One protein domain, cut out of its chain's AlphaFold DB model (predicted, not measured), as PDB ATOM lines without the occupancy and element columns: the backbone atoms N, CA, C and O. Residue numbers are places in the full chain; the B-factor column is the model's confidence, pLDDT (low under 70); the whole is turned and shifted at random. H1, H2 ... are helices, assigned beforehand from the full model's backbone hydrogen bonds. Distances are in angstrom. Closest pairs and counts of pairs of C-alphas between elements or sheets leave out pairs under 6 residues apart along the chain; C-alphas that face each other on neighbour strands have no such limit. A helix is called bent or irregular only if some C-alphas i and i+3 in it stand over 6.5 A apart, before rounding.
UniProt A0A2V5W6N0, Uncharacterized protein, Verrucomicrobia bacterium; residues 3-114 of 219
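Overview. This is residues 3 to 114 of the 219 residues of an uncharacterized protein of Verrucomicrobia bacterium (UniProt A0A2V5W6N0). A long helix, H2, reaches out from a three-helix bundle of H3, H4 and H5, whose helices run across the direction of H2, and H1 folds back beside H2 residues 25 to 36. The long link from H2 wraps round to the bundle, and the turn at residues 16 to 23 sticks out at the other end. The printed part has 112 residues with five named helices, H1 to H5 in chain order, no named strand, and the class all helix. It is loose, with a radius of gyration of the C-alphas of 18.5 A, and spans 57 by 33 by 19 A.

Arrangement. Begin at H2, residues 24 to 50; H1, residues 3 to 18, only just touches it, with 3 pairs of C-alphas within 8 A, the closest being Glu 15 and Gly 25 at 7.3 A. This hairpin has a shallow tilt of 16 degrees, opposite ways. Look next at the up-and-down bundle, each helix running against the one before: H3, residues 68 to 77, H4, residues 83 to 94, and H5, residues 100 to 113. H4 and H5 touch, closest at the C-alphas of Ile 89 and Leu 103, 6.5 A apart. H3 and H5 touch, closest at the C-alphas of Ala 75 and Asn 111, 5.8 A apart. H1 and H2 are apart from the bundle's helices. Every O i to N i+4 pair is within hydrogen-bond range in H1, H2, H3 and H5; in H4 6 of 8 are.

Along the chain. Find C-alpha 24 at (33.666, 27.571, -3.083); H2 runs 38.9 A to C-alpha 50 at (35.213, -4.416, 18.929). H1 measures 22.4 A and H5 20.2 A, ending at C-alpha 113 at (58.834, 0.070, 14.778). H4 is only just irregular: C-alphas 86 and 89 are 6.9 A apart.

Size, cuts and confidence. The C-alphas farthest apart, of Gly 19 and Asn 60, are 57.8 A apart. The printed part has no cut; H2 to H3 is a long link. The model's pLDDT is under 70 at residues 19 to 24.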
ATOM      1  N   VAL A   3      45.707   7.871   6.490       76.62
ATOM      2  CA  VAL A   3      44.560   8.407   5.733       76.62
ATOM      3  C   VAL A   3      44.441   9.931   5.850       76.62
ATOM      4  O   VAL A   3      44.167  10.593   4.858       76.62
ATOM      5  N   VAL A   4      44.682  10.501   7.035       80.94
ATOM      6  CA  VAL A   4      44.564  11.951   7.272       80.94
ATOM      7  C   VAL A   4      45.523  12.766   6.388       80.94
ATOM      8  O   VAL A   4      45.029  13.621   5.654       80.94
ATOM      9  N   PRO A   5      46.849  12.511   6.371       83.25
ATOM     10  CA  PRO A   5      47.753  13.245   5.488       83.25
ATOM     11  C   PRO A   5      47.449  13.004   4.005       83.25
ATOM     12  O   PRO A   5      47.575  13.940   3.221       83.25
ATOM     13  N   ILE A   6      46.977  11.811   3.614       85.62
ATOM     14  CA  ILE A   6      46.533  11.554   2.233       85.62
ATOM     15  C   ILE A   6      45.343  12.442   1.868       85.62
ATOM     16  O   ILE A   6      45.367  13.090   0.826       85.62
ATOM     17  N   VAL A   7      44.311  12.507   2.713       85.50
ATOM     18  CA  VAL A   7      43.135  13.343   2.438       85.50
ATOM     19  C   VAL A   7      43.524  14.816   2.385       85.50
ATOM     20  O   VAL A   7      43.116  15.507   1.456       85.50
ATOM     21  N   ILE A   8      44.363  15.291   3.311       85.25
ATOM     22  CA  ILE A   8      44.868  16.671   3.296       85.25
ATOM     23  C   ILE A   8      45.622  16.949   1.988       85.25
ATOM     24  O   ILE A   8      45.300  17.916   1.295       85.25
ATOM     25  N   ALA A   9      46.557  16.082   1.593       85.81
ATOM     26  CA  ALA A   9      47.311  16.242   0.352       85.81
ATOM     27  C   ALA A   9      46.396  16.260  -0.884       85.81
ATOM     28  O   ALA A   9      46.530  17.137  -1.735       85.81
ATOM     29  N   LEU A  10      45.416  15.352  -0.952       86.94
ATOM     30  CA  LEU A  10      44.437  15.315  -2.039       86.94
ATOM     31  C   LEU A  10      43.583  16.583  -2.092       86.94
ATOM     32  O   LEU A  10      43.328  17.096  -3.177       86.94
ATOM     33  N   THR A  11      43.154  17.111  -0.943       84.12
ATOM     34  CA  THR A  11      42.372  18.356  -0.897       84.12
ATOM     35  C   THR A  11      43.174  19.553  -1.381       84.12
ATOM     36  O   THR A  11      42.685  20.304  -2.221       84.12
ATOM     37  N   ALA A  12      44.418  19.688  -0.913       83.38
ATOM     38  CA  ALA A  12      45.312  20.767  -1.311       83.38
ATOM     39  C   ALA A  12      45.628  20.704  -2.812       83.38
ATOM     40  O   ALA A  12      45.570  21.715  -3.509       83.38
ATOM     41  N   MET A  13      45.909  19.505  -3.329       84.12
ATOM     42  CA  MET A  13      46.187  19.308  -4.749       84.12
ATOM     43  C   MET A  13      44.966  19.554  -5.627       84.12
ATOM     44  O   MET A  13      45.096  20.125  -6.705       84.12
ATOM     45  N   ASP A  14      43.777  19.145  -5.192       83.94
ATOM     46  CA  ASP A  14      42.565  19.392  -5.963       83.94
ATOM     47  C   ASP A  14      42.229  20.885  -6.047       83.94
ATOM     48  O   ASP A  14      41.837  21.357  -7.114       83.94
ATOM     49  N   GLU A  15      42.440  21.631  -4.961       82.31
ATOM     50  CA  GLU A  15      42.272  23.085  -4.953       82.31
ATOM     51  C   GLU A  15      43.285  23.767  -5.885       82.31
ATOM     52  O   GLU A  15      42.917  24.613  -6.701       82.31
ATOM     53  N   TRP A  16      44.548  23.324  -5.850       81.94
ATOM     54  CA  TRP A  16      45.593  23.817  -6.751       81.94
ATOM     55  C   TRP A  16      45.273  23.561  -8.232       81.94
ATOM     56  O   TRP A  16      45.511  24.421  -9.077       81.94
ATOM     57  N   LEU A  17      44.699  22.400  -8.559       82.25
ATOM     58  CA  LEU A  17      44.354  22.033  -9.936       82.25
ATOM     59  C   LEU A  17      43.142  22.788 -10.500       82.25
ATOM     60  O   LEU A  17      43.030  22.906 -11.718       82.25
ATOM     61  N   ARG A  18      42.215  23.254  -9.655       75.94
ATOM     62  CA  ARG A  18      40.955  23.878 -10.100       75.94
ATOM     63  C   ARG A  18      41.043  25.384 -10.337       75.94
ATOM     64  O   ARG A  18      40.166  25.918 -11.013       75.94
ATOM     65  N   GLY A  19      42.082  26.043  -9.829       68.06
ATOM     66  CA  GLY A  19      42.180  27.501  -9.842       68.06
ATOM     67  C   GLY A  19      41.217  28.134  -8.830       68.06
ATOM     68  O   GLY A  19      40.083  27.693  -8.654       68.06
ATOM     69  N   ASN A  20      41.694  29.154  -8.120       59.97
ATOM     70  CA  ASN A  20      41.064  29.696  -6.918       59.97
ATOM     71  C   ASN A  20      39.735  30.421  -7.238       59.97
ATOM     72  O   ASN A  20      39.726  31.615  -7.530       59.97
ATOM     73  N   LYS A  21      38.599  29.712  -7.197       60.81
ATOM     74  CA  LYS A  21      37.267  30.337  -7.219       60.81
ATOM     75  C   LYS A  21      36.899  30.756  -5.796       60.81
ATOM     76  O   LYS A  21      36.523  29.925  -4.967       60.81
ATOM     77  N   ALA A  22      37.040  32.049  -5.509       54.06
ATOM     78  CA  ALA A  22      36.776  32.621  -4.191       54.06
ATOM     79  C   ALA A  22      35.363  32.246  -3.685       54.06
ATOM     80  O   ALA A  22      34.365  32.526  -4.343       54.06
ATOM     81  N   GLY A  23      35.286  31.588  -2.520       64.31
ATOM     82  CA  GLY A  23      34.036  31.223  -1.831       64.31
ATOM     83  C   GLY A  23      33.629  29.741  -1.902       64.31
ATOM     84  O   GLY A  23      33.058  29.225  -0.938       64.31
ATOM     85  N   GLU A  24      33.972  29.012  -2.970       69.69
ATOM     86  CA  GLU A  24      33.666  27.571  -3.083       69.69
ATOM     87  C   GLU A  24      34.605  26.705  -2.224       69.69
ATOM     88  O   GLU A  24      34.168  25.714  -1.627       69.69
ATOM     89  N   GLY A  25      35.868  27.125  -2.085       72.19
ATOM     90  CA  GLY A  25      36.890  26.411  -1.312       72.19
ATOM     91  C   GLY A  25      36.527  26.235   0.167       72.19
ATOM     92  O   GLY A  25      36.703  25.153   0.721       72.19
ATOM     93  N   ALA A  26      35.916  27.244   0.800       76.00
ATOM     94  CA  ALA A  26      35.548  27.188   2.220       76.00
ATOM     95  C   ALA A  26      34.422  26.176   2.504       76.00
ATOM     96  O   ALA A  26      34.552  25.325   3.386       76.00
ATOM     97  N   ARG A  27      33.329  26.208   1.724       80.38
ATOM     98  CA  ARG A  27      32.226  25.231   1.850       80.38
ATOM     99  C   ARG A  27      32.713  23.810   1.607       80.38
ATOM    100  O   ARG A  27      32.287  22.866   2.273       80.38
ATOM    101  N   ARG A  28      33.620  23.654   0.651       78.94
ATOM    102  CA  ARG A  28      34.208  22.370   0.315       78.94
ATOM    103  C   ARG A  28      35.136  21.853   1.406       78.94
ATOM    104  O   ARG A  28      35.012  20.690   1.776       78.94
ATOM    105  N   PHE A  29      36.018  22.700   1.927       80.06
ATOM    106  CA  PHE A  29      36.867  22.368   3.063       80.06
ATOM    107  C   PHE A  29      36.015  21.898   4.242       80.06
ATOM    108  O   PHE A  29      36.263  20.817   4.762       80.06
ATOM    109  N   LEU A  30      34.948  22.629   4.584       84.44
ATOM    110  CA  LEU A  30      34.011  22.228   5.637       84.44
ATOM    111  C   LEU A  30      33.347  20.877   5.351       84.44
ATOM    112  O   LEU A  30      33.253  20.042   6.245       84.44
ATOM    113  N   ARG A  31      32.925  20.621   4.107       86.88
ATOM    114  CA  ARG A  31      32.339  19.330   3.720       86.88
ATOM    115  C   ARG A  31      33.339  18.183   3.860       86.88
ATOM    116  O   ARG A  31      32.969  17.113   4.333       86.88
ATOM    117  N   ILE A  32      34.585  18.386   3.436       85.00
ATOM    118  CA  ILE A  32      35.620  17.351   3.504       85.00
ATOM    119  C   ILE A  32      36.066  17.137   4.946       85.00
ATOM    120  O   ILE A  32      36.142  15.993   5.378       85.00
ATOM    121  N   ALA A  33      36.273  18.209   5.710       84.50
ATOM    122  CA  ALA A  33      36.532  18.141   7.141       84.50
ATOM    123  C   ALA A  33      35.404  17.386   7.853       84.50
ATOM    124  O   ALA A  33      35.678  16.420   8.552       84.50
ATOM    125  N   GLY A  34      34.140  17.731   7.584       90.19
ATOM    126  CA  GLY A  34      32.978  17.025   8.120       90.19
ATOM    127  C   GLY A  34      32.947  15.542   7.741       90.19
ATOM    128  O   GLY A  34      32.695  14.701   8.599       90.19
ATOM    129  N   ALA A  35      33.270  15.196   6.491       88.56
ATOM    130  CA  ALA A  35      33.355  13.805   6.048       88.56
ATOM    131  C   ALA A  35      34.491  13.037   6.744       88.56
ATOM    132  O   ALA A  35      34.274  11.919   7.201       88.56
ATOM    133  N   VAL A  36      35.680  13.632   6.873       87.62
ATOM    134  CA  VAL A  36      36.819  13.038   7.593       87.62
ATOM    135  C   VAL A  36      36.482  12.860   9.068       87.62
ATOM    136  O   VAL A  36      36.711  11.786   9.616       87.62
ATOM    137  N   THR A  37      35.899  13.874   9.708       89.00
ATOM    138  CA  THR A  37      35.442  13.792  11.097       89.00
ATOM    139  C   THR A  37      34.422  12.672  11.261       89.00
ATOM    140  O   THR A  37      34.578  11.856  12.161       89.00
ATOM    141  N   LEU A  38      33.435  12.567  10.368       92.69
ATOM    142  CA  LEU A  38      32.455  11.485  10.401       92.69
ATOM    143  C   LEU A  38      33.119  10.109  10.244       92.69
ATOM    144  O   LEU A  38      32.828   9.210  11.024       92.69
ATOM    145  N   MET A  39      34.046   9.947   9.296       91.06
ATOM    146  CA  MET A  39      34.805   8.701   9.123       91.06
ATOM    147  C   MET A  39      35.605   8.340  10.379       91.06
ATOM    148  O   MET A  39      35.623   7.177  10.781       91.06
ATOM    149  N   LEU A  40      36.248   9.322  11.020       89.88
ATOM    150  CA  LEU A  40      36.987   9.118  12.266       89.88
ATOM    151  C   LEU A  40      36.053   8.732  13.417       89.88
ATOM    152  O   LEU A  40      36.373   7.806  14.154       89.88
ATOM    153  N   LEU A  41      34.895   9.383  13.549       92.94
ATOM    154  CA  LEU A  41      33.894   9.050  14.565       92.94
ATOM    155  C   LEU A  41      33.335   7.640  14.365       92.94
ATOM    156  O   LEU A  41      33.245   6.885  15.329       92.94
ATOM    157  N   ILE A  42      33.028   7.258  13.121       95.19
ATOM    158  CA  ILE A  42      32.618   5.889  12.781       95.19
ATOM    159  C   ILE A  42      33.733   4.909  13.153       95.19
ATOM    160  O   ILE A  42      33.467   3.914  13.818       95.19
ATOM    161  N   GLY A  43      34.984   5.201  12.787       92.62
ATOM    162  CA  GLY A  43      36.133   4.358  13.120       92.62
ATOM    163  C   GLY A  43      36.333   4.185  14.627       92.62
ATOM    164  O   GLY A  43      36.556   3.070  15.089       92.62
ATOM    165  N   VAL A  44      36.190   5.261  15.405       93.19
ATOM    166  CA  VAL A  44      36.229   5.217  16.876       93.19
ATOM    167  C   VAL A  44      35.052   4.412  17.428       93.19
ATOM    168  O   VAL A  44      35.249   3.600  18.326       93.19
ATOM    169  N   GLY A  45      33.847   4.571  16.879       96.00
ATOM    170  CA  GLY A  45      32.674   3.787  17.272       96.00
ATOM    171  C   GLY A  45      32.856   2.289  17.018       96.00
ATOM    172  O   GLY A  45      32.613   1.480  17.909       96.00
ATOM    173  N   VAL A  46      33.363   1.921  15.838       96.62
ATOM    174  CA  VAL A  46      33.706   0.532  15.491       96.62
ATOM    175  C   VAL A  46      34.795  -0.007  16.415       96.62
ATOM    176  O   VAL A  46      34.678  -1.131  16.896       96.62
ATOM    177  N   LEU A  47      35.821   0.795  16.715       95.12
ATOM    178  CA  LEU A  47      36.865   0.424  17.669       95.12
ATOM    179  C   LEU A  47      36.278   0.158  19.058       95.12
ATOM    180  O   LEU A  47      36.600  -0.838  19.684       95.12
ATOM    181  N   TRP A  48      35.387   1.003  19.562       96.19
ATOM    182  CA  TRP A  48      34.746   0.737  20.848       96.19
ATOM    183  C   TRP A  48      33.874  -0.517  20.818       96.19
ATOM    184  O   TRP A  48      33.923  -1.312  21.759       96.19
ATOM    185  N   ALA A  49      33.137  -0.735  19.728       96.50
ATOM    186  CA  ALA A  49      32.314  -1.923  19.551       96.50
ATOM    187  C   ALA A  49      33.149  -3.215  19.559       96.50
ATOM    188  O   ALA A  49      32.746  -4.188  20.195       96.50
ATOM    189  N   THR A  50      34.336  -3.228  18.940       95.00
ATOM    190  CA  THR A  50      35.213  -4.416  18.929       95.00
ATOM    191  C   THR A  50      35.775  -4.756  20.309       95.00
ATOM    192  O   THR A  50      36.033  -5.922  20.595       95.00
ATOM    193  N   TYR A  51      35.902  -3.765  21.196       92.56
ATOM    194  CA  TYR A  51      36.275  -3.954  22.601       92.56
ATOM    195  C   TYR A  51      35.055  -4.095  23.533       92.56
ATOM    196  O   TYR A  51      35.205  -4.060  24.757       92.56
ATOM    197  N   GLY A  52      33.844  -4.246  22.985       92.62
ATOM    198  CA  GLY A  52      32.611  -4.423  23.759       92.62
ATOM    199  C   GLY A  52      32.262  -3.219  24.636       92.62
ATOM    200  O   GLY A  52      31.737  -3.394  25.731       92.62
ATOM    201  N   PHE A  53      32.620  -2.009  24.196       93.56
ATOM    202  CA  PHE A  53      32.471  -0.759  24.950       93.56
ATOM    203  C   PHE A  53      33.171  -0.759  26.321       93.56
ATOM    204  O   PHE A  53      32.854   0.042  27.201       93.56
ATOM    205  N   ARG A  54      34.166  -1.637  26.510       91.81
ATOM    206  CA  ARG A  54      34.934  -1.742  27.750       91.81
ATOM    207  C   ARG A  54      36.229  -0.946  27.654       91.81
ATOM    208  O   ARG A  54      37.067  -1.200  26.794       91.81
ATOM    209  N   TYR A  55      36.426  -0.023  28.594       91.25
ATOM    210  CA  TYR A  55      37.679   0.727  28.681       91.25
ATOM    211  C   TYR A  55      38.830  -0.134  29.220       91.25
ATOM    212  O   TYR A  55      39.929  -0.123  28.665       91.25
ATOM    213  N   TRP A  56      38.581  -0.901  30.287       90.44
ATOM    214  CA  TRP A  56      39.614  -1.672  30.973       90.44
ATOM    215  C   TRP A  56      40.061  -2.913  30.178       90.44
ATOM    216  O   TRP A  56      39.212  -3.653  29.669       90.44
ATOM    217  N   PRO A  57      41.377  -3.197  30.094       87.44
ATOM    218  CA  PRO A  57      41.889  -4.338  29.336       87.44
ATOM    219  C   PRO A  57      41.458  -5.681  29.922       87.44
ATOM    220  O   PRO A  57      41.120  -6.604  29.182       87.44
ATOM    221  N   ARG A  58      41.447  -5.782  31.257       87.44
ATOM    222  CA  ARG A  58      41.086  -6.997  31.986       87.44
ATOM    223  C   ARG A  58      39.649  -6.943  32.523       87.44
ATOM    224  O   ARG A  58      39.143  -5.855  32.810       87.44
ATOM    225  N   PRO A  59      38.994  -8.110  32.694       84.31
ATOM    226  CA  PRO A  59      37.713  -8.206  33.390       84.31
ATOM    227  C   PRO A  59      37.771  -7.566  34.782       84.31
ATOM    228  O   PRO A  59      38.829  -7.529  35.413       84.31
ATOM    229  N   ASN A  60      36.629  -7.073  35.261       82.44
ATOM    230  CA  ASN A  60      36.464  -6.492  36.600       82.44
ATOM    231  C   ASN A  60      37.400  -5.308  36.916       82.44
ATOM    232  O   ASN A  60      37.647  -5.015  38.080       82.44
ATOM    233  N   GLY A  61      37.944  -4.634  35.894       78.62
ATOM    234  CA  GLY A  61      38.823  -3.477  36.087       78.62
ATOM    235  C   GLY A  61      40.183  -3.821  36.695       78.62
ATOM    236  O   GLY A  61      40.847  -2.934  37.223       78.62
ATOM    237  N   MET A  62      40.609  -5.089  36.627       82.44
ATOM    238  CA  MET A  62      41.917  -5.484  37.145       82.44
ATOM    239  C   MET A  62      43.034  -4.666  36.470       82.44
ATOM    240  O   MET A  62      43.058  -4.569  35.235       82.44
ATOM    241  N   PRO A  63      43.973  -4.094  37.247       81.06
ATOM    242  CA  PRO A  63      45.053  -3.287  36.692       81.06
ATOM    243  C   PRO A  63      45.914  -4.147  35.773       81.06
ATOM    244  O   PRO A  63      46.000  -5.357  35.962       81.06
ATOM    245  N   MET A  64      46.562  -3.564  34.768       85.94
ATOM    246  CA  MET A  64      47.593  -4.267  33.992       85.94
ATOM    247  C   MET A  64      48.827  -4.541  34.859       85.94
ATOM    248  O   MET A  64      49.048  -3.863  35.855       85.94
ATOM    249  N   THR A  65      49.625  -5.547  34.490       87.94
ATOM    250  CA  THR A  65      50.857  -5.899  35.225       87.94
ATOM    251  C   THR A  65      51.855  -4.740  35.227       87.94
ATOM    252  O   THR A  65      52.593  -4.559  36.187       87.94
ATOM    253  N   ILE A  66      51.849  -3.942  34.159       90.50
ATOM    254  CA  ILE A  66      52.627  -2.713  34.015       90.50
ATOM    255  C   ILE A  66      51.632  -1.592  33.721       90.50
ATOM    256  O   ILE A  66      50.762  -1.752  32.857       90.50
ATOM    257  N   SER A  67      51.732  -0.466  34.430       92.88
ATOM    258  CA  SER A  67      50.882   0.697  34.162       92.88
ATOM    259  C   SER A  67      51.202   1.302  32.787       92.88
ATOM    260  O   SER A  67      52.297   1.120  32.261       92.88
ATOM    261  N   LEU A  68      50.265   2.031  32.171       93.31
ATOM    262  CA  LEU A  68      50.521   2.636  30.856       93.31
ATOM    263  C   LEU A  68      51.652   3.675  30.936       93.31
ATOM    264  O   LEU A  68      52.428   3.810  29.996       93.31
ATOM    265  N   ALA A  69      51.763   4.377  32.067       93.00
ATOM    266  CA  ALA A  69      52.835   5.334  32.310       93.00
ATOM    267  C   ALA A  69      54.206   4.641  32.365       93.00
ATOM    268  O   ALA A  69      55.140   5.105  31.714       93.00
ATOM    269  N   ASP A  70      54.300   3.506  33.063       94.56
ATOM    270  CA  ASP A  70      55.533   2.714  33.136       94.56
ATOM    271  C   ASP A  70      55.859   2.038  31.801       94.56
ATOM    272  O   ASP A  70      57.020   1.872  31.441       94.56
ATOM    273  N   PHE A  71      54.840   1.643  31.038       94.38
ATOM    274  CA  PHE A  71      55.059   1.061  29.720       94.38
ATOM    275  C   PHE A  71      55.599   2.102  28.733       94.38
ATOM    276  O   PHE A  71      56.560   1.837  28.017       94.38
ATOM    277  N   LEU A  72      55.048   3.320  28.754       94.88
ATOM    278  CA  LEU A  72      55.561   4.444  27.973       94.88
ATOM    279  C   LEU A  72      56.968   4.868  28.408       94.88
ATOM    280  O   LEU A  72      57.778   5.209  27.553       94.88
ATOM    281  N   SER A  73      57.281   4.856  29.708       93.94
ATOM    282  CA  SER A  73      58.628   5.207  30.177       93.94
ATOM    283  C   SER A  73      59.676   4.201  29.693       93.94
ATOM    284  O   SER A  73      60.742   4.618  29.242       93.94
ATOM    285  N   ARG A  74      59.342   2.902  29.684       93.00
ATOM    286  CA  ARG A  74      60.180   1.854  29.080       93.00
ATOM    287  C   ARG A  74      60.355   2.064  27.579       93.00
ATOM    288  O   ARG A  74      61.490   2.148  27.122       93.00
ATOM    289  N   ALA A  75      59.263   2.259  26.841       92.06
ATOM    290  CA  ALA A  75      59.328   2.491  25.398       92.06
ATOM    291  C   ALA A  75      60.210   3.708  25.049       92.06
ATOM    292  O   ALA A  75      61.036   3.650  24.141       92.06
ATOM    293  N   ARG A  76      60.118   4.798  25.822       91.56
ATOM    294  CA  ARG A  76      61.002   5.967  25.658       91.56
ATOM    295  C   ARG A  76      62.466   5.643  25.924       91.56
ATOM    296  O   ARG A  76      63.322   6.141  25.201       91.56
ATOM    297  N   SER A  77      62.759   4.832  26.943       90.19
ATOM    298  CA  SER A  77      64.136   4.407  27.234       90.19
ATOM    299  C   SER A  77      64.743   3.550  26.117       90.19
ATOM    300  O   SER A  77      65.956   3.556  25.942       90.19
ATOM    301  N   GLU A  78      63.900   2.892  25.320       88.88
ATOM    302  CA  GLU A  78      64.281   2.118  24.133       88.88
ATOM    303  C   GLU A  78      64.363   2.980  22.853       88.88
ATOM    304  O   GLU A  78      64.760   2.492  21.798       88.88
ATOM    305  N   GLY A  79      64.056   4.280  22.943       87.56
ATOM    306  CA  GLY A  79      64.151   5.244  21.838       87.56
ATOM    307  C   GLY A  79      62.814   5.617  21.193       87.56
ATOM    308  O   GLY A  79      62.771   6.516  20.349       87.56
ATOM    309  N   THR A  80      61.707   5.004  21.619       89.25
ATOM    310  CA  THR A  80      60.358   5.260  21.090       89.25
ATOM    311  C   THR A  80      59.808   6.575  21.626       89.25
ATOM    312  O   THR A  80      59.107   6.636  22.639       89.25
ATOM    313  N   THR A  81      60.146   7.652  20.928       89.19
ATOM    314  CA  THR A  81      59.783   9.031  21.268       89.19
ATOM    315  C   THR A  81      59.044   9.697  20.111       89.19
ATOM    316  O   THR A  81      59.076   9.232  18.970       89.19
ATOM    317  N   GLY A  82      58.328  10.780  20.399       88.56
ATOM    318  CA  GLY A  82      57.626  11.569  19.395       88.56
ATOM    319  C   GLY A  82      56.208  11.949  19.800       88.56
ATOM    320  O   GLY A  82      55.702  11.615  20.871       88.56
ATOM    321  N   LEU A  83      55.518  12.637  18.891       89.50
ATOM    322  CA  LEU A  83      54.212  13.241  19.168       89.50
ATOM    323  C   LEU A  83      53.153  12.219  19.639       89.50
ATOM    324  O   LEU A  83      52.348  12.515  20.523       89.50
ATOM    325  N   MET A  84      53.185  11.005  19.082       89.19
ATOM    326  CA  MET A  84      52.301   9.894  19.454       89.19
ATOM    327  C   MET A  84      52.520   9.399  20.899       89.19
ATOM    328  O   MET A  84      51.604   9.576  21.711       89.19
ATOM    329  N   PRO A  85      53.679   8.796  21.250       91.19
ATOM    330  CA  PRO A  85      53.903   8.230  22.584       91.19
ATOM    331  C   PRO A  85      54.008   9.293  23.690       91.19
ATOM    332  O   PRO A  85      53.634   9.027  24.834       91.19
ATOM    333  N   ASP A  86      54.455  10.511  23.371       90.81
ATOM    334  CA  ASP A  86      54.728  11.524  24.396       90.81
ATOM    335  C   ASP A  86      53.508  12.373  24.753       90.81
ATOM    336  O   ASP A  86      53.362  12.783  25.906       90.81
ATOM    337  N   TYR A  87      52.589  12.585  23.802       92.94
ATOM    338  CA  TYR A  87      51.466  13.506  23.990       92.94
ATOM    339  C   TYR A  87      50.111  12.883  23.671       92.94
ATOM    340  O   TYR A  87      49.210  12.923  24.515       92.94
ATOM    341  N   LEU A  88      49.943  12.294  22.482       94.19
ATOM    342  CA  LEU A  88      48.627  11.825  22.035       94.19
ATOM    343  C   LEU A  88      48.127  10.620  22.832       94.19
ATOM    344  O   LEU A  88      46.963  10.607  23.230       94.19
ATOM    345  N   ILE A  89      48.987   9.633  23.099       95.56
ATOM    346  CA  ILE A  89      48.609   8.434  23.862       95.56
ATOM    347  C   ILE A  89      48.246   8.793  25.313       95.56
ATOM    348  O   ILE A  89      47.138   8.451  25.735       95.56
ATOM    349  N   PRO A  90      49.072   9.547  26.073       95.44
ATOM    350  CA  PRO A  90      48.686  10.017  27.406       95.44
ATOM    351  C   PRO A  90      47.423  10.881  27.409       95.44
ATOM    352  O   PRO A  90      46.612  10.798  28.331       95.44
ATOM    353  N   PHE A  91      47.227  11.726  26.394       95.94
ATOM    354  CA  PHE A  91      46.011  12.528  26.268       95.94
ATOM    355  C   PHE A  91      44.770  11.654  26.055       95.94
ATOM    356  O   PHE A  91      43.785  11.814  26.778       95.94
ATOM    357  N   ALA A  92      44.835  10.701  25.123       95.31
ATOM    358  CA  ALA A  92      43.751   9.767  24.846       95.31
ATOM    359  C   ALA A  92      43.423   8.892  26.064       95.31
ATOM    360  O   ALA A  92      42.244   8.679  26.347       95.31
ATOM    361  N   ALA A  93      44.445   8.466  26.814       94.81
ATOM    362  CA  ALA A  93      44.286   7.739  28.070       94.81
ATOM    363  C   ALA A  93      43.596   8.596  29.137       94.81
ATOM    364  O   ALA A  93      42.618   8.164  29.724       94.81
ATOM    365  N   ARG A  94      44.038   9.840  29.367       95.06
ATOM    366  CA  ARG A  94      43.427  10.727  30.381       95.06
ATOM    367  C   ARG A  94      41.974  11.088  30.076       95.06
ATOM    368  O   ARG A  94      41.207  11.369  30.989       95.06
ATOM    369  N   ARG A  95      41.611  11.137  28.795       95.62
ATOM    370  CA  ARG A  95      40.266  11.496  28.325       95.62
ATOM    371  C   ARG A  95      39.388  10.284  28.000       95.62
ATOM    372  O   ARG A  95      38.268  10.489  27.549       95.62
ATOM    373  N   HIS A  96      39.884   9.059  28.200       94.06
ATOM    374  CA  HIS A  96      39.199   7.812  27.840       94.06
ATOM    375  C   HIS A  96      38.642   7.827  26.403       94.06
ATOM    376  O   HIS A  96      37.525   7.380  26.161       94.06
ATOM    377  N   LEU A  97      39.394   8.373  25.438       93.94
ATOM    378  CA  LEU A  97      38.901   8.531  24.058       93.94
ATOM    379  C   LEU A  97      38.777   7.195  23.318       93.94
ATOM    380  O   LEU A  97      37.922   7.030  22.448       93.94
ATOM    381  N   VAL A  98      39.650   6.248  23.656       95.31
ATOM    382  CA  VAL A  98      39.727   4.910  23.063       95.31
ATOM    383  C   VAL A  98      39.973   3.875  24.165       95.31
ATOM    384  O   VAL A  98      40.459   4.248  25.237       95.31
ATOM    385  N   PRO A  99      39.670   2.586  23.928       95.12
ATOM    386  CA  PRO A  99      39.921   1.527  24.903       95.12
ATOM    387  C   PRO A  99      41.379   1.508  25.376       95.12
ATOM    388  O   PRO A  99      42.305   1.601  24.566       95.12
ATOM    389  N   LEU A 100      41.608   1.325  26.678       94.12
ATOM    390  CA  LEU A 100      42.963   1.332  27.237       94.12
ATOM    391  C   LEU A 100      43.826   0.218  26.627       94.12
ATOM    392  O   LEU A 100      44.999   0.430  26.339       94.12
ATOM    393  N   ALA A 101      43.233  -0.948  26.360       93.00
ATOM    394  CA  ALA A 101      43.913  -2.069  25.713       93.00
ATOM    395  C   ALA A 101      44.431  -1.725  24.306       93.00
ATOM    396  O   ALA A 101      45.503  -2.186  23.919       93.00
ATOM    397  N   TYR A 102      43.706  -0.884  23.562       95.06
ATOM    398  CA  TYR A 102      44.161  -0.393  22.263       95.06
ATOM    399  C   TYR A 102      45.396   0.502  22.407       95.06
ATOM    400  O   TYR A 102      46.333   0.377  21.625       95.06
ATOM    401  N   LEU A 103      45.437   1.364  23.430       95.62
ATOM    402  CA  LEU A 103      46.599   2.221  23.692       95.62
ATOM    403  C   LEU A 103      47.851   1.408  24.029       95.62
ATOM    404  O   LEU A 103      48.915   1.731  23.515       95.62
ATOM    405  N   TYR A 104      47.726   0.336  24.820       94.69
ATOM    406  CA  TYR A 104      48.843  -0.589  25.049       94.69
ATOM    407  C   TYR A 104      49.347  -1.201  23.739       94.69
ATOM    408  O   TYR A 104      50.540  -1.139  23.466       94.69
ATOM    409  N   GLY A 105      48.449  -1.724  22.898       93.12
ATOM    410  CA  GLY A 105      48.839  -2.273  21.594       93.12
ATOM    411  C   GLY A 105      49.480  -1.229  20.673       93.12
ATOM    412  O   GLY A 105      50.418  -1.536  19.949       93.12
ATOM    413  N   LEU A 106      49.020   0.024  20.725       93.75
ATOM    414  CA  LEU A 106      49.611   1.106  19.944       93.75
ATOM    415  C   LEU A 106      51.035   1.438  20.409       93.75
ATOM    416  O   LEU A 106      51.906   1.617  19.564       93.75
ATOM    417  N   VAL A 107      51.283   1.500  21.723       94.62
ATOM    418  CA  VAL A 107      52.643   1.684  22.263       94.62
ATOM    419  C   VAL A 107      53.545   0.526  21.844       94.62
ATOM    420  O   VAL A 107      54.659   0.774  21.398       94.62
ATOM    421  N   ASP A 108      53.049  -0.708  21.913       92.25
ATOM    422  CA  ASP A 108      53.799  -1.904  21.519       92.25
ATOM    423  C   ASP A 108      54.215  -1.862  20.036       92.25
ATOM    424  O   ASP A 108      55.389  -2.009  19.707       92.25
ATOM    425  N   VAL A 109      53.287  -1.529  19.130       90.94
ATOM    426  CA  VAL A 109      53.582  -1.373  17.692       90.94
ATOM    427  C   VAL A 109      54.591  -0.255  17.427       90.94
ATOM    428  O   VAL A 109      55.479  -0.420  16.587       90.94
ATOM    429  N   LEU A 110      54.478   0.881  18.122       90.81
ATOM    430  CA  LEU A 110      55.434   1.984  17.985       90.81
ATOM    431  C   LEU A 110      56.824   1.572  18.470       90.81
ATOM    432  O   LEU A 110      57.810   1.910  17.822       90.81
ATOM    433  N   ASN A 111      56.886   0.803  19.556       90.31
ATOM    434  CA  ASN A 111      58.136   0.322  20.121       90.31
ATOM    435  C   ASN A 111      58.826  -0.700  19.216       90.31
ATOM    436  O   ASN A 111      60.023  -0.629  18.982       90.31
ATOM    437  N   VAL A 112      58.060  -1.596  18.598       88.31
ATOM    438  CA  VAL A 112      58.597  -2.549  17.617       88.31
ATOM    439  C   VAL A 112      59.061  -1.854  16.326       88.31
ATOM    440  O   VAL A 112      59.999  -2.314  15.676       88.31
ATOM    441  N   SER A 113      58.439  -0.731  15.953       85.62
ATOM    442  CA  SER A 113      58.834   0.070  14.778       85.62
ATOM    443  C   SER A 113      60.209   0.737  14.925       85.62
ATOM    444  O   SER A 113      60.832   1.068  13.919       85.62
ATOM    445  N   HIS A 114      60.700   0.926  16.154       83.06
ATOM    446  CA  HIS A 114      61.959   1.609  16.450       83.06
ATOM    447  C   HIS A 114      62.802   0.752  17.409       83.06
ATOM    448  O   HIS A 114      62.531   0.755  18.602       83.06
TER     449      HIS A 114